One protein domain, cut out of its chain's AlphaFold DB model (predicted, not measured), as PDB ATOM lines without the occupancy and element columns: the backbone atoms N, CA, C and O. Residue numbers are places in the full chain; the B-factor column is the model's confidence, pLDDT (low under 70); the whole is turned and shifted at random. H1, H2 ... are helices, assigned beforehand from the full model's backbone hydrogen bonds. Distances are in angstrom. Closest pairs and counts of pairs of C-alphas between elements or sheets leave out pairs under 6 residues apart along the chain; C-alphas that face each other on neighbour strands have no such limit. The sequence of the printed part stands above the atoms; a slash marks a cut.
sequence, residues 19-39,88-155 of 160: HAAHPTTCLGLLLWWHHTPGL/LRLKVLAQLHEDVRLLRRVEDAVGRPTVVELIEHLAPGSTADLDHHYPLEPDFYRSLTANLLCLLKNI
ATOM      1  N   HIS A  19      42.527 -10.246  27.210       38.97
ATOM      2  CA  HIS A  19      41.309  -9.662  26.638       38.97
ATOM      3  C   HIS A  19      40.897  -8.410  27.407       38.97
ATOM      4  O   HIS A  19      40.783  -8.409  28.633       38.97
ATOM      5  N   ALA A  20      40.657  -7.329  26.670       34.53
ATOM      6  CA  ALA A  20      40.130  -6.097  27.222       34.53
ATOM      7  C   ALA A  20      38.756  -6.366  27.873       34.53
ATOM      8  O   ALA A  20      37.824  -6.818  27.217       34.53
ATOM      9  N   ALA A  21      38.650  -6.068  29.167       36.16
ATOM     10  CA  ALA A  21      37.434  -5.944  29.984       36.16
ATOM     11  C   ALA A  21      36.861  -7.177  30.720       36.16
ATOM     12  O   ALA A  21      36.398  -6.984  31.840       36.16
ATOM     13  N   HIS A  22      36.893  -8.403  30.193       45.44
ATOM     14  CA  HIS A  22      36.158  -9.532  30.810       45.44
ATOM     15  C   HIS A  22      36.960 -10.492  31.712       45.44
ATOM     16  O   HIS A  22      36.448 -10.871  32.767       45.44
ATOM     17  N   PRO A  23      38.206 -10.868  31.389       60.72
ATOM     18  CA  PRO A  23      38.903 -11.893  32.163       60.72
ATOM     19  C   PRO A  23      39.637 -11.385  33.419       60.72
ATOM     20  O   PRO A  23      40.199 -12.167  34.174       60.72
ATOM     21  N   THR A  24      39.596 -10.086  33.732       66.12
ATOM     22  CA  THR A  24      40.238  -9.572  34.957       66.12
ATOM     23  C   THR A  24      39.471  -9.946  36.230       66.12
ATOM     24  O   THR A  24      40.086 -10.044  37.281       66.12
ATOM     25  N   THR A  25      38.159 -10.193  36.164       73.38
ATOM     26  CA  THR A  25      37.335 -10.518  37.347       73.38
ATOM     27  C   THR A  25      37.607 -11.928  37.881       73.38
ATOM     28  O   THR A  25      37.650 -12.126  39.096       73.38
ATOM     29  N   CYS A  26      37.871 -12.902  37.000       84.69
ATOM     30  CA  CYS A  26      38.156 -14.281  37.416       84.69
ATOM     31  C   CYS A  26      39.447 -14.403  38.232       84.69
ATOM     32  O   CYS A  26      39.566 -15.284  39.081       84.69
ATOM     33  N   LEU A  27      40.382 -13.467  38.047       87.06
ATOM     34  CA  LEU A  27      41.622 -13.421  38.811       87.06
ATOM     35  C   LEU A  27      41.362 -13.332  40.319       87.06
ATOM     36  O   LEU A  27      42.157 -13.854  41.085       87.06
ATOM     37  N   GLY A  28      40.255 -12.731  40.767       89.88
ATOM     38  CA  GLY A  28      39.933 -12.644  42.193       89.88
ATOM     39  C   GLY A  28      39.661 -14.019  42.779       89.88
ATOM     40  O   GLY A  28      40.246 -14.408  43.791       89.88
ATOM     41  N   LEU A  29      38.842 -14.794  42.072       91.69
ATOM     42  CA  LEU A  29      38.561 -16.173  42.430       91.69
ATOM     43  C   LEU A  29      39.838 -17.025  42.413       91.69
ATOM     44  O   LEU A  29      40.072 -17.770  43.358       91.69
ATOM     45  N   LEU A  30      40.698 -16.868  41.402       91.44
ATOM     46  CA  LEU A  30      41.965 -17.605  41.311       91.44
ATOM     47  C   LEU A  30      42.967 -17.208  42.409       91.44
ATOM     48  O   LEU A  30      43.645 -18.068  42.969       91.44
ATOM     49  N   LEU A  31      43.053 -15.924  42.775       92.62
ATOM     50  CA  LEU A  31      43.891 -15.463  43.889       92.62
ATOM     51  C   LEU A  31      43.431 -16.067  45.220       92.62
ATOM     52  O   LEU A  31      44.261 -16.437  46.050       92.62
ATOM     53  N   TRP A  32      42.118 -16.171  45.425       94.50
ATOM     54  CA  TRP A  32      41.551 -16.864  46.576       94.50
ATOM     55  C   TRP A  32      41.812 -18.379  46.520       94.50
ATOM     56  O   TRP A  32      42.260 -18.958  47.511       94.50
ATOM     57  N   TRP A  33      41.603 -19.006  45.358       94.19
ATOM     58  CA  TRP A  33      41.780 -20.444  45.150       94.19
ATOM     59  C   TRP A  33      43.204 -20.898  45.480       94.19
ATOM     60  O   TRP A  33      43.385 -21.854  46.228       94.19
ATOM     61  N   HIS A  34      44.208 -20.151  45.022       92.50
ATOM     62  CA  HIS A  34      45.625 -20.457  45.242       92.50
ATOM     63  C   HIS A  34      46.212 -19.883  46.535       92.50
ATOM     64  O   HIS A  34      47.414 -19.992  46.763       92.50
ATOM     65  N   HIS A  35      45.397 -19.240  47.380       92.94
ATOM     66  CA  HIS A  35      45.870 -18.501  48.559       92.94
ATOM     67  C   HIS A  35      46.970 -17.470  48.231       92.94
ATOM     68  O   HIS A  35      47.841 -17.165  49.049       92.94
ATOM     69  N   THR A  36      46.921 -16.895  47.031       91.12
ATOM     70  CA  THR A  36      47.917 -15.935  46.557       91.12
ATOM     71  C   THR A  36      47.707 -14.588  47.257       91.12
ATOM     72  O   THR A  36      46.605 -14.035  47.208       91.12
ATOM     73  N   PRO A  37      48.730 -13.997  47.904       87.12
ATOM     74  CA  PRO A  37      48.571 -12.805  48.742       87.12
ATOM     75  C   PRO A  37      48.092 -11.566  47.976       87.12
ATOM     76  O   PRO A  37      47.432 -10.713  48.567       87.12
ATOM     77  N   GLY A  38      48.378 -11.478  46.678       85.56
ATOM     78  CA  GLY A  38      47.927 -10.386  45.829       85.56
ATOM     79  C   GLY A  38      48.450 -10.507  44.405       85.56
ATOM     80  O   GLY A  38      48.955 -11.551  43.986       85.56
ATOM     81  N   LEU A  39      48.355  -9.402  43.674       86.44
ATOM     82  CA  LEU A  39      48.701  -9.325  42.265       86.44
ATOM     83  C   LEU A  39      49.703  -8.196  42.015       86.44
ATOM     84  O   LEU A  39      49.619  -7.136  42.635       86.44
ATOM     85  N   LEU A  88      39.254   1.745  33.380       88.56
ATOM     86  CA  LEU A  88      38.230   0.779  33.777       88.56
ATOM     87  C   LEU A  88      38.863  -0.495  34.358       88.56
ATOM     88  O   LEU A  88      38.386  -1.003  35.366       88.56
ATOM     89  N   ARG A  89      39.984  -0.959  33.789       85.88
ATOM     90  CA  ARG A  89      40.716  -2.133  34.282       85.88
ATOM     91  C   ARG A  89      41.216  -1.943  35.711       85.88
ATOM     92  O   ARG A  89      41.088  -2.860  36.510       85.88
ATOM     93  N   LEU A  90      41.726  -0.757  36.056       89.88
ATOM     94  CA  LEU A  90      42.162  -0.464  37.424       89.88
ATOM     95  C   LEU A  90      40.988  -0.474  38.407       89.88
ATOM     96  O   LEU A  90      41.127  -0.973  39.518       89.88
ATOM     97  N   LYS A  91      39.820   0.028  37.989       91.19
ATOM     98  CA  LYS A  91      38.594  -0.038  38.800       91.19
ATOM     99  C   LYS A  91      38.127  -1.482  39.004       91.19
ATOM    100  O   LYS A  91      37.779  -1.845  40.122       91.19
ATOM    101  N   VAL A  92      38.168  -2.310  37.957       87.56
ATOM    102  CA  VAL A  92      37.849  -3.745  38.046       87.56
ATOM    103  C   VAL A  92      38.857  -4.479  38.936       87.56
ATOM    104  O   VAL A  92      38.450  -5.258  39.787       87.56
ATOM    105  N   LEU A  93      40.157  -4.180  38.820       87.25
ATOM    106  CA  LEU A  93      41.187  -4.710  39.719       87.25
ATOM    107  C   LEU A  93      40.932  -4.305  41.174       87.25
ATOM    108  O   LEU A  93      41.091  -5.130  42.066       87.25
ATOM    109  N   ALA A  94      40.529  -3.061  41.435       90.44
ATOM    110  CA  ALA A  94      40.180  -2.622  42.783       90.44
ATOM    111  C   ALA A  94      38.973  -3.400  43.337       90.44
ATOM    112  O   ALA A  94      39.047  -3.906  44.455       90.44
ATOM    113  N   GLN A  95      37.910  -3.567  42.539       89.19
ATOM    114  CA  GLN A  95      36.739  -4.367  42.917       89.19
ATOM    115  C   GLN A  95      37.119  -5.821  43.223       89.19
ATOM    116  O   GLN A  95      36.722  -6.366  44.247       89.19
ATOM    117  N   LEU A  96      37.968  -6.418  42.391       89.06
ATOM    118  CA  LEU A  96      38.486  -7.765  42.596       89.06
ATOM    119  C   LEU A  96      39.191  -7.934  43.949       89.06
ATOM    120  O   LEU A  96      39.047  -8.974  44.587       89.06
ATOM    121  N   HIS A  97      39.945  -6.933  44.419       90.25
ATOM    122  CA  HIS A  97      40.589  -7.015  45.735       90.25
ATOM    123  C   HIS A  97      39.563  -6.992  46.876       90.25
ATOM    124  O   HIS A  97      39.794  -7.617  47.913       90.25
ATOM    125  N   GLU A  98      38.436  -6.295  46.706       91.75
ATOM    126  CA  GLU A  98      37.316  -6.375  47.650       91.75
ATOM    127  C   GLU A  98      36.663  -7.758  47.634       91.75
ATOM    128  O   GLU A  98      36.435  -8.333  48.698       91.75
ATOM    129  N   ASP A  99      36.456  -8.342  46.454       91.38
ATOM    130  CA  ASP A  99      35.870  -9.679  46.322       91.38
ATOM    131  C   ASP A  99      36.762 -10.755  46.975       91.38
ATOM    132  O   ASP A  99      36.268 -11.622  47.696       91.38
ATOM    133  N   VAL A 100      38.092 -10.660  46.821       94.12
ATOM    134  CA  VAL A 100      39.055 -11.546  47.510       94.12
ATOM    135  C   VAL A 100      38.969 -11.393  49.028       94.12
ATOM    136  O   VAL A 100      39.019 -12.389  49.753       94.12
ATOM    137  N   ARG A 101      38.848 -10.160  49.537       94.12
ATOM    138  CA  ARG A 101      38.683  -9.915  50.978       94.12
ATOM    139  C   ARG A 101      37.385 -10.513  51.500       94.12
ATOM    140  O   ARG A 101      37.401 -11.123  52.565       94.12
ATOM    141  N   LEU A 102      36.296 -10.373  50.750       94.94
ATOM    142  CA  LEU A 102      35.007 -10.962  51.089       94.94
ATOM    143  C   LEU A 102      35.085 -12.494  51.131       94.94
ATOM    144  O   LEU A 102      34.681 -13.089  52.127       94.94
ATOM    145  N   LEU A 103      35.662 -13.120  50.101       96.00
ATOM    146  CA  LEU A 103      35.884 -14.569  50.045       96.00
ATOM    147  C   LEU A 103      36.675 -15.069  51.259       96.00
ATOM    148  O   LEU A 103      36.228 -15.988  51.937       96.00
ATOM    149  N   ARG A 104      37.806 -14.423  51.576       95.75
ATOM    150  CA  ARG A 104      38.638 -14.774  52.740       95.75
ATOM    151  C   ARG A 104      37.894 -14.597  54.057       95.75
ATOM    152  O   ARG A 104      37.912 -15.487  54.891       95.75
ATOM    153  N   ARG A 105      37.187 -13.477  54.232       95.88
ATOM    154  CA  ARG A 105      36.425 -13.196  55.457       95.88
ATOM    155  C   ARG A 105      35.330 -14.235  55.706       95.88
ATOM    156  O   ARG A 105      35.088 -14.585  56.861       95.88
ATOM    157  N   VAL A 106      34.656 -14.679  54.646       96.69
ATOM    158  CA  VAL A 106      33.636 -15.732  54.717       96.69
ATOM    159  C   VAL A 106      34.294 -17.091  54.960       96.69
ATOM    160  O   VAL A 106      33.864 -17.798  55.865       96.69
ATOM    161  N   GLU A 107      35.369 -17.433  54.243       96.69
ATOM    162  CA  GLU A 107      36.158 -18.656  54.468       96.69
ATOM    163  C   GLU A 107      36.641 -18.772  55.921       96.69
ATOM    164  O   GLU A 107      36.488 -19.833  56.520       96.69
ATOM    165  N   ASP A 108      37.142 -17.690  56.519       96.19
ATOM    166  CA  ASP A 108      37.584 -17.662  57.919       96.19
ATOM    167  C   ASP A 108      36.441 -17.957  58.906       96.19
ATOM    168  O   ASP A 108      36.673 -18.454  60.007       96.19
ATOM    169  N   ALA A 109      35.200 -17.634  58.532       95.81
ATOM    170  CA  ALA A 109      34.033 -17.772  59.396       95.81
ATOM    171  C   ALA A 109      33.311 -19.118  59.249       95.81
ATOM    172  O   ALA A 109      32.879 -19.684  60.251       95.81
ATOM    173  N   VAL A 110      33.143 -19.616  58.018       95.44
ATOM    174  CA  VAL A 110      32.367 -20.843  57.731       95.44
ATOM    175  C   VAL A 110      33.223 -22.005  57.231       95.44
ATOM    176  O   VAL A 110      32.743 -23.129  57.128       95.44
ATOM    177  N   GLY A 111      34.503 -21.759  56.959       96.75
ATOM    178  CA  GLY A 111      35.426 -22.729  56.393       96.75
ATOM    179  C   GLY A 111      35.410 -22.755  54.865       96.75
ATOM    180  O   GLY A 111      34.412 -22.475  54.198       96.75
ATOM    181  N   ARG A 112      36.550 -23.158  54.297       95.88
ATOM    182  CA  ARG A 112      36.739 -23.307  52.849       95.88
ATOM    183  C   ARG A 112      35.735 -24.254  52.178       95.88
ATOM    184  O   ARG A 112      35.244 -23.873  51.118       95.88
ATOM    185  N   PRO A 113      35.392 -25.437  52.742       97.12
ATOM    186  CA  PRO A 113      34.473 -26.370  52.085       97.12
ATOM    187  C   PRO A 113      33.130 -25.734  51.722       97.12
ATOM    188  O   PRO A 113      32.665 -25.911  50.606       97.12
ATOM    189  N   THR A 114      32.568 -24.899  52.600       96.44
ATOM    190  CA  THR A 114      31.299 -24.201  52.344       96.44
ATOM    191  C   THR A 114      31.393 -23.219  51.177       96.44
ATOM    192  O   THR A 114      30.468 -23.117  50.373       96.44
ATOM    193  N   VAL A 115      32.512 -22.500  51.045       97.06
ATOM    194  CA  VAL A 115      32.726 -21.578  49.915       97.06
ATOM    195  C   VAL A 115      32.920 -22.354  48.609       97.06
ATOM    196  O   VAL A 115      32.382 -21.960  47.577       97.06
ATOM    197  N   VAL A 116      33.645 -23.475  48.648       96.69
ATOM    198  CA  VAL A 116      33.836 -24.360  47.486       96.69
ATOM    199  C   VAL A 116      32.509 -24.977  47.041       96.69
ATOM    200  O   VAL A 116      32.208 -24.951  45.853       96.69
ATOM    201  N   GLU A 117      31.684 -25.460  47.972       97.06
ATOM    202  CA  GLU A 117      30.338 -25.973  47.681       97.06
ATOM    203  C   GLU A 117      29.438 -24.904  47.050       97.06
ATOM    204  O   GLU A 117      28.707 -25.197  46.106       97.06
ATOM    205  N   LEU A 118      29.517 -23.653  47.518       96.75
ATOM    206  CA  LEU A 118      28.800 -22.535  46.903       96.75
ATOM    207  C   LEU A 118      29.256 -22.301  45.455       96.75
ATOM    208  O   LEU A 118      28.416 -22.111  44.576       96.75
ATOM    209  N   ILE A 119      30.564 -22.316  45.193       95.75
ATOM    210  CA  ILE A 119      31.107 -22.157  43.835       95.75
ATOM    211  C   ILE A 119      30.641 -23.303  42.938       95.75
ATOM    212  O   ILE A 119      30.146 -23.043  41.847       95.75
ATOM    213  N   GLU A 120      30.731 -24.545  43.412       95.31
ATOM    214  CA  GLU A 120      30.289 -25.735  42.682       95.31
ATOM    215  C   GLU A 120      28.775 -25.713  42.417       95.31
ATOM    216  O   GLU A 120      28.320 -26.117  41.352       95.31
ATOM    217  N   HIS A 121      27.973 -25.176  43.339       96.44
ATOM    218  CA  HIS A 121      26.539 -24.993  43.125       96.44
ATOM    219  C   HIS A 121      26.235 -23.944  42.044       96.44
ATOM    220  O   HIS A 121      25.335 -24.137  41.226       96.44
ATOM    221  N   LEU A 122      26.974 -22.830  42.038       95.19
ATOM    222  CA  LEU A 122      26.791 -21.738  41.076       95.19
ATOM    223  C   LEU A 122      27.391 -22.048  39.696       95.19
ATOM    224  O   LEU A 122      26.906 -21.532  38.690       95.19
ATOM    225  N   ALA A 123      28.439 -22.867  39.645       93.25
ATOM    226  CA  ALA A 123      29.100 -23.328  38.431       93.25
ATOM    227  C   ALA A 123      29.515 -24.807  38.576       93.25
ATOM    228  O   ALA A 123      30.674 -25.095  38.894       93.25
ATOM    229  N   PRO A 124      28.586 -25.750  38.329       93.50
ATOM    230  CA  PRO A 124      28.857 -27.181  38.450       93.50
ATOM    231  C   PRO A 124      30.016 -27.646  37.568       93.50
ATOM    232  O   PRO A 124      30.097 -27.295  36.391       93.50
ATOM    233  N   GLY A 125      30.903 -28.458  38.138       89.56
ATOM    234  CA  GLY A 125      32.109 -28.993  37.517       89.56
ATOM    235  C   GLY A 125      33.311 -28.046  37.519       89.56
ATOM    236  O   GLY A 125      34.406 -28.480  37.168       89.56
ATOM    237  N   SER A 126      33.147 -26.778  37.917       87.38
ATOM    238  CA  SER A 126      34.231 -25.785  37.837       87.38
ATOM    239  C   SER A 126      35.335 -26.017  38.870       87.38
ATOM    240  O   SER A 126      36.506 -25.776  38.586       87.38
ATOM    241  N   THR A 127      35.000 -26.526  40.060       88.88
ATOM    242  CA  THR A 127      35.980 -26.678  41.150       88.88
ATOM    243  C   THR A 127      36.970 -27.820  40.927       88.88
ATOM    244  O   THR A 127      38.027 -27.842  41.558       88.88
ATOM    245  N   ALA A 128      36.667 -28.745  40.008       87.12
ATOM    246  CA  ALA A 128      37.546 -29.856  39.658       87.12
ATOM    247  C   ALA A 128      38.833 -29.398  38.952       87.12
ATOM    248  O   ALA A 128      39.866 -30.052  39.084       87.12
ATOM    249  N   ASP A 129      38.771 -28.285  38.214       85.75
ATOM    250  CA  ASP A 129      39.900 -27.726  37.471       85.75
ATOM    251  C   ASP A 129      39.709 -26.220  37.243       85.75
ATOM    252  O   ASP A 129      39.602 -25.732  36.118       85.75
ATOM    253  N   LEU A 130      39.633 -25.469  38.344       85.06
ATOM    254  CA  LEU A 130      39.353 -24.032  38.305       85.06
ATOM    255  C   LEU A 130      40.440 -23.231  37.565       85.06
ATOM    256  O   LEU A 130      40.181 -22.125  37.102       85.06
ATOM    257  N   ASP A 131      41.639 -23.797  37.419       81.06
ATOM    258  CA  ASP A 131      42.778 -23.163  36.751       81.06
ATOM    259  C   ASP A 131      42.577 -23.047  35.239       81.06
ATOM    260  O   ASP A 131      43.023 -22.070  34.632       81.06
ATOM    261  N   HIS A 132      41.868 -24.009  34.644       80.25
ATOM    262  CA  HIS A 132      41.600 -24.057  33.204       80.25
ATOM    263  C   HIS A 132      40.111 -23.876  32.875       80.25
ATOM    264  O   HIS A 132      39.773 -23.464  31.769       80.25
ATOM    265  N   HIS A 133      39.219 -24.127  33.837       82.31
ATOM    266  CA  HIS A 133      37.763 -24.088  33.671       82.31
ATOM    267  C   HIS A 133      37.090 -23.120  34.657       82.31
ATOM    268  O   HIS A 133      36.040 -23.413  35.235       82.31
ATOM    269  N   TYR A 134      37.683 -21.941  34.859       85.38
ATOM    270  CA  TYR A 134      37.048 -20.885  35.646       85.38
ATOM    271  C   TYR A 134      35.807 -20.325  34.925       85.38
ATOM    272  O   TYR A 134      35.823 -20.141  33.703       85.38
ATOM    273  N   PRO A 135      34.728 -19.984  35.656       88.12
ATOM    274  CA  PRO A 135      33.539 -19.396  35.050       88.12
ATOM    275  C   PRO A 135      33.862 -18.069  34.359       88.12
ATOM    276  O   PRO A 135      34.477 -17.183  34.956       88.12
ATOM    277  N   LEU A 136      33.427 -17.907  33.111       83.50
ATOM    278  CA  LEU A 136      33.586 -16.658  32.353       83.50
ATOM    279  C   LEU A 136      32.349 -15.759  32.440       83.50
ATOM    280  O   LEU A 136      32.429 -14.559  32.173       83.50
ATOM    281  N   GLU A 137      31.213 -16.330  32.834       86.00
ATOM    282  CA  GLU A 137      29.938 -15.630  32.832       86.00
ATOM    283  C   GLU A 137      29.870 -14.569  33.940       86.00
ATOM    284  O   GLU A 137      30.045 -14.886  35.121       86.00
ATOM    285  N   PRO A 138      29.555 -13.300  33.618       84.38
ATOM    286  CA  PRO A 138      29.457 -12.243  34.624       84.38
ATOM    287  C   PRO A 138      28.405 -12.511  35.711       84.38
ATOM    288  O   PRO A 138      28.558 -12.048  36.843       84.38
ATOM    289  N   ASP A 139      27.339 -13.248  35.385       89.38
ATOM    290  CA  ASP A 139      26.289 -13.612  36.342       89.38
ATOM    291  C   ASP A 139      26.781 -14.546  37.444       89.38
ATOM    292  O   ASP A 139      26.296 -14.450  38.573       89.38
ATOM    293  N   PHE A 140      27.788 -15.380  37.164       92.69
ATOM    294  CA  PHE A 140      28.415 -16.210  38.186       92.69
ATOM    295  C   PHE A 140      29.042 -15.332  39.275       92.69
ATOM    296  O   PHE A 140      28.707 -15.483  40.447       92.69
ATOM    297  N   TYR A 141      29.880 -14.359  38.902       91.12
ATOM    298  CA  TYR A 141      30.554 -13.484  39.869       91.12
ATOM    299  C   TYR A 141      29.564 -12.610  40.638       91.12
ATOM    300  O   TYR A 141      29.682 -12.464  41.852       91.12
ATOM    301  N   ARG A 142      28.534 -12.085  39.959       91.62
ATOM    302  CA  ARG A 142      27.449 -11.346  40.625       91.62
ATOM    303  C   ARG A 142      26.742 -12.203  41.672       91.62
ATOM    304  O   ARG A 142      26.524 -11.744  42.793       91.62
ATOM    305  N   SER A 143      26.402 -13.437  41.310       95.19
ATOM    306  CA  SER A 143      25.722 -14.379  42.201       95.19
ATOM    307  C   SER A 143      26.621 -14.800  43.359       95.19
ATOM    308  O   SER A 143      26.164 -14.832  44.501       95.19
ATOM    309  N   LEU A 144      27.903 -15.055  43.096       95.25
ATOM    310  CA  LEU A 144      28.893 -15.389  44.114       95.25
ATOM    311  C   LEU A 144      29.004 -14.259  45.142       95.25
ATOM    312  O   LEU A 144      28.778 -14.495  46.327       95.25
ATOM    313  N   THR A 145      29.243 -13.021  44.702       94.56
ATOM    314  CA  THR A 145      29.338 -11.859  45.600       94.56
ATOM    315  C   THR A 145      28.051 -11.656  46.403       94.56
ATOM    316  O   THR A 145      28.114 -11.434  47.611       94.56
ATOM    317  N   ALA A 146      26.873 -11.783  45.782       95.88
ATOM    318  CA  ALA A 146      25.597 -11.648  46.487       95.88
ATOM    319  C   ALA A 146      25.409 -12.709  47.589       95.88
ATOM    320  O   ALA A 146      24.998 -12.374  48.704       95.88
ATOM    321  N   ASN A 147      25.748 -13.972  47.307       97.25
ATOM    322  CA  ASN A 147      25.665 -15.060  48.285       97.25
ATOM    323  C   ASN A 147      26.687 -14.892  49.416       97.25
ATOM    324  O   ASN A 147      26.333 -15.043  50.584       97.25
ATOM    325  N   LEU A 148      27.923 -14.498  49.103       96.25
ATOM    326  CA  LEU A 148      28.948 -14.217  50.112       96.25
ATOM    327  C   LEU A 148      28.549 -13.059  51.035       96.25
ATOM    328  O   LEU A 148      28.741 -13.146  52.243       96.25
ATOM    329  N   LEU A 149      27.944 -11.994  50.497       95.75
ATOM    330  CA  LEU A 149      27.415 -10.895  51.310       95.75
ATOM    331  C   LEU A 149      26.254 -11.342  52.207       95.75
ATOM    332  O   LEU A 149      26.125 -10.847  53.325       95.75
ATOM    333  N   CYS A 150      25.407 -12.260  51.735       95.06
ATOM    334  CA  CYS A 150      24.350 -12.854  52.553       95.06
ATOM    335  C   CYS A 150      24.944 -13.656  53.721       95.06
ATOM    336  O   CYS A 150      24.569 -13.437  54.872       95.06
ATOM    337  N   LEU A 151      25.934 -14.513  53.441       94.50
ATOM    338  CA  LEU A 151      26.664 -15.264  54.464       94.50
ATOM    339  C   LEU A 151      27.336 -14.327  55.473       94.50
ATOM    340  O   LEU A 151      27.164 -14.513  56.674       94.50
ATOM    341  N   LEU A 152      28.024 -13.284  54.997       93.94
ATOM    342  CA  LEU A 152      28.670 -12.285  55.850       93.94
ATOM    343  C   LEU A 152      27.672 -11.610  56.800       93.94
ATOM    344  O   LEU A 152      27.925 -11.533  57.998       93.94
ATOM    345  N   LYS A 153      26.509 -11.182  56.293       92.56
ATOM    346  CA  LYS A 153      25.452 -10.578  57.120       92.56
ATOM    347  C   LYS A 153      24.916 -11.537  58.181       92.56
ATOM    348  O   LYS A 153      24.633 -11.098  59.288       92.56
ATOM    349  N   ASN A 154      24.781 -12.824  57.858       90.50
ATOM    350  CA  ASN A 154      24.330 -13.833  58.817       90.50
ATOM    351  C   ASN A 154      25.376 -14.086  59.912       90.50
ATOM    352  O   ASN A 154      25.008 -14.294  61.064       90.50
ATOM    353  N   ILE A 155      26.665 -14.032  59.565       88.50
ATOM    354  CA  ILE A 155      27.772 -14.129  60.526       88.50
ATOM    355  C   ILE A 155      27.757 -12.920  61.463       88.50
ATOM    356  O   ILE A 155      27.741 -13.089  62.678       88.50
TER     357      ILE A 155
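This is residues 19 to 39 and 88 to 155 of the 160 residues of the protein "Neuraminidase NanP" of Cutibacterium acnes JCM 18920 (UniProt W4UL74). One long helix, H2, makes the spine of a compact helical body, with the short helix H1 packed beside it at a shallow tilt and H4 packed on it at a steep tilt, while H3 follows H2 after a tight link, makes a corner with it there and folds back at a steep tilt to pack on H4. H3 and H4 form a helical hairpin whose long link, residues 123 to 137, makes a loop at the body's outside. The printed part has 89 residues with four named helices, in the order H1, H2, H3, H4, and no named strand; its class is all helix. It is compact, with a radius of gyration of the C-alphas of 12.3 A, and its outline is rounded, spanning 35 by 26 by 24 A.

From the first printed residue on, the first helix is H1, residues 26 to 33, and it touches the hub, H2, residues 88 to 110. The closest C-alphas of the two, those of Gly 28 and Leu 96, are 5.1 A apart. H1 and H2 run the same way at a shallow tilt of 28 degrees, and H2 touches H1 with residues 96 to 104 alone. H2 also touches H3, residues 112 to 122, with its residues 103 to 107 alone; the closest C-alphas, those of Glu 107 and Val 115, are 6.4 A apart. H2 and H3 run opposite ways at a steep tilt of 56 degrees. H2 touches H4, residues 138 to 155, with its residues 99 to 109 alone; the closest C-alphas are those of Val 106 and Leu 152, 6.2 A apart. H2 and H4 run the same way at a steep tilt of 41 degrees. H3 and H4 touch and form a hairpin, opposite ways at a steep tilt of 41 degrees; their closest C-alphas, those of Leu 122 and Phe 140, are 6.4 A apart, and H4 touches H3 with residues 140 to 144 alone. Of these four touching pairs 1 is at a shallow tilt, and the helix packing is mostly crossed. H1 and H4 are near each other, while H1 and H3 are apart. In H1, H2, H3 and H4 every O i to N i+4 pair is within hydrogen-bond range.

H1 has 8 residues, Cys 26 to Trp 33, and begins at C-alpha 26 (38.156, -14.281, 37.416); it is 10.5 A long. H2, Leu 88 to Val 110, is 32.8 A from first to last C-alpha and begins at C-alpha 88 (38.230, 0.779, 33.777). H3, Arg 112 to Leu 122, is 15.5 A long. H4, Pro 138 to Ile 155, is 26.0 A long and ends at C-alpha 155 (27.772, -14.129, 60.526).

The two C-alphas farthest apart are those of His 19 and Ile 155, at 36.8 A. Residues 40 to 87 are not printed, and C-alphas 39 and 88 are 16.8 A apart across this cut, which lies in the link from H1 to H2. The link from H2 to H3 is tight, with 1 residue, and that from H3 to H4 is long, with 15 residues. The mean pLDDT of the printed part is 88.4, and residues 19 to 24 are under 70.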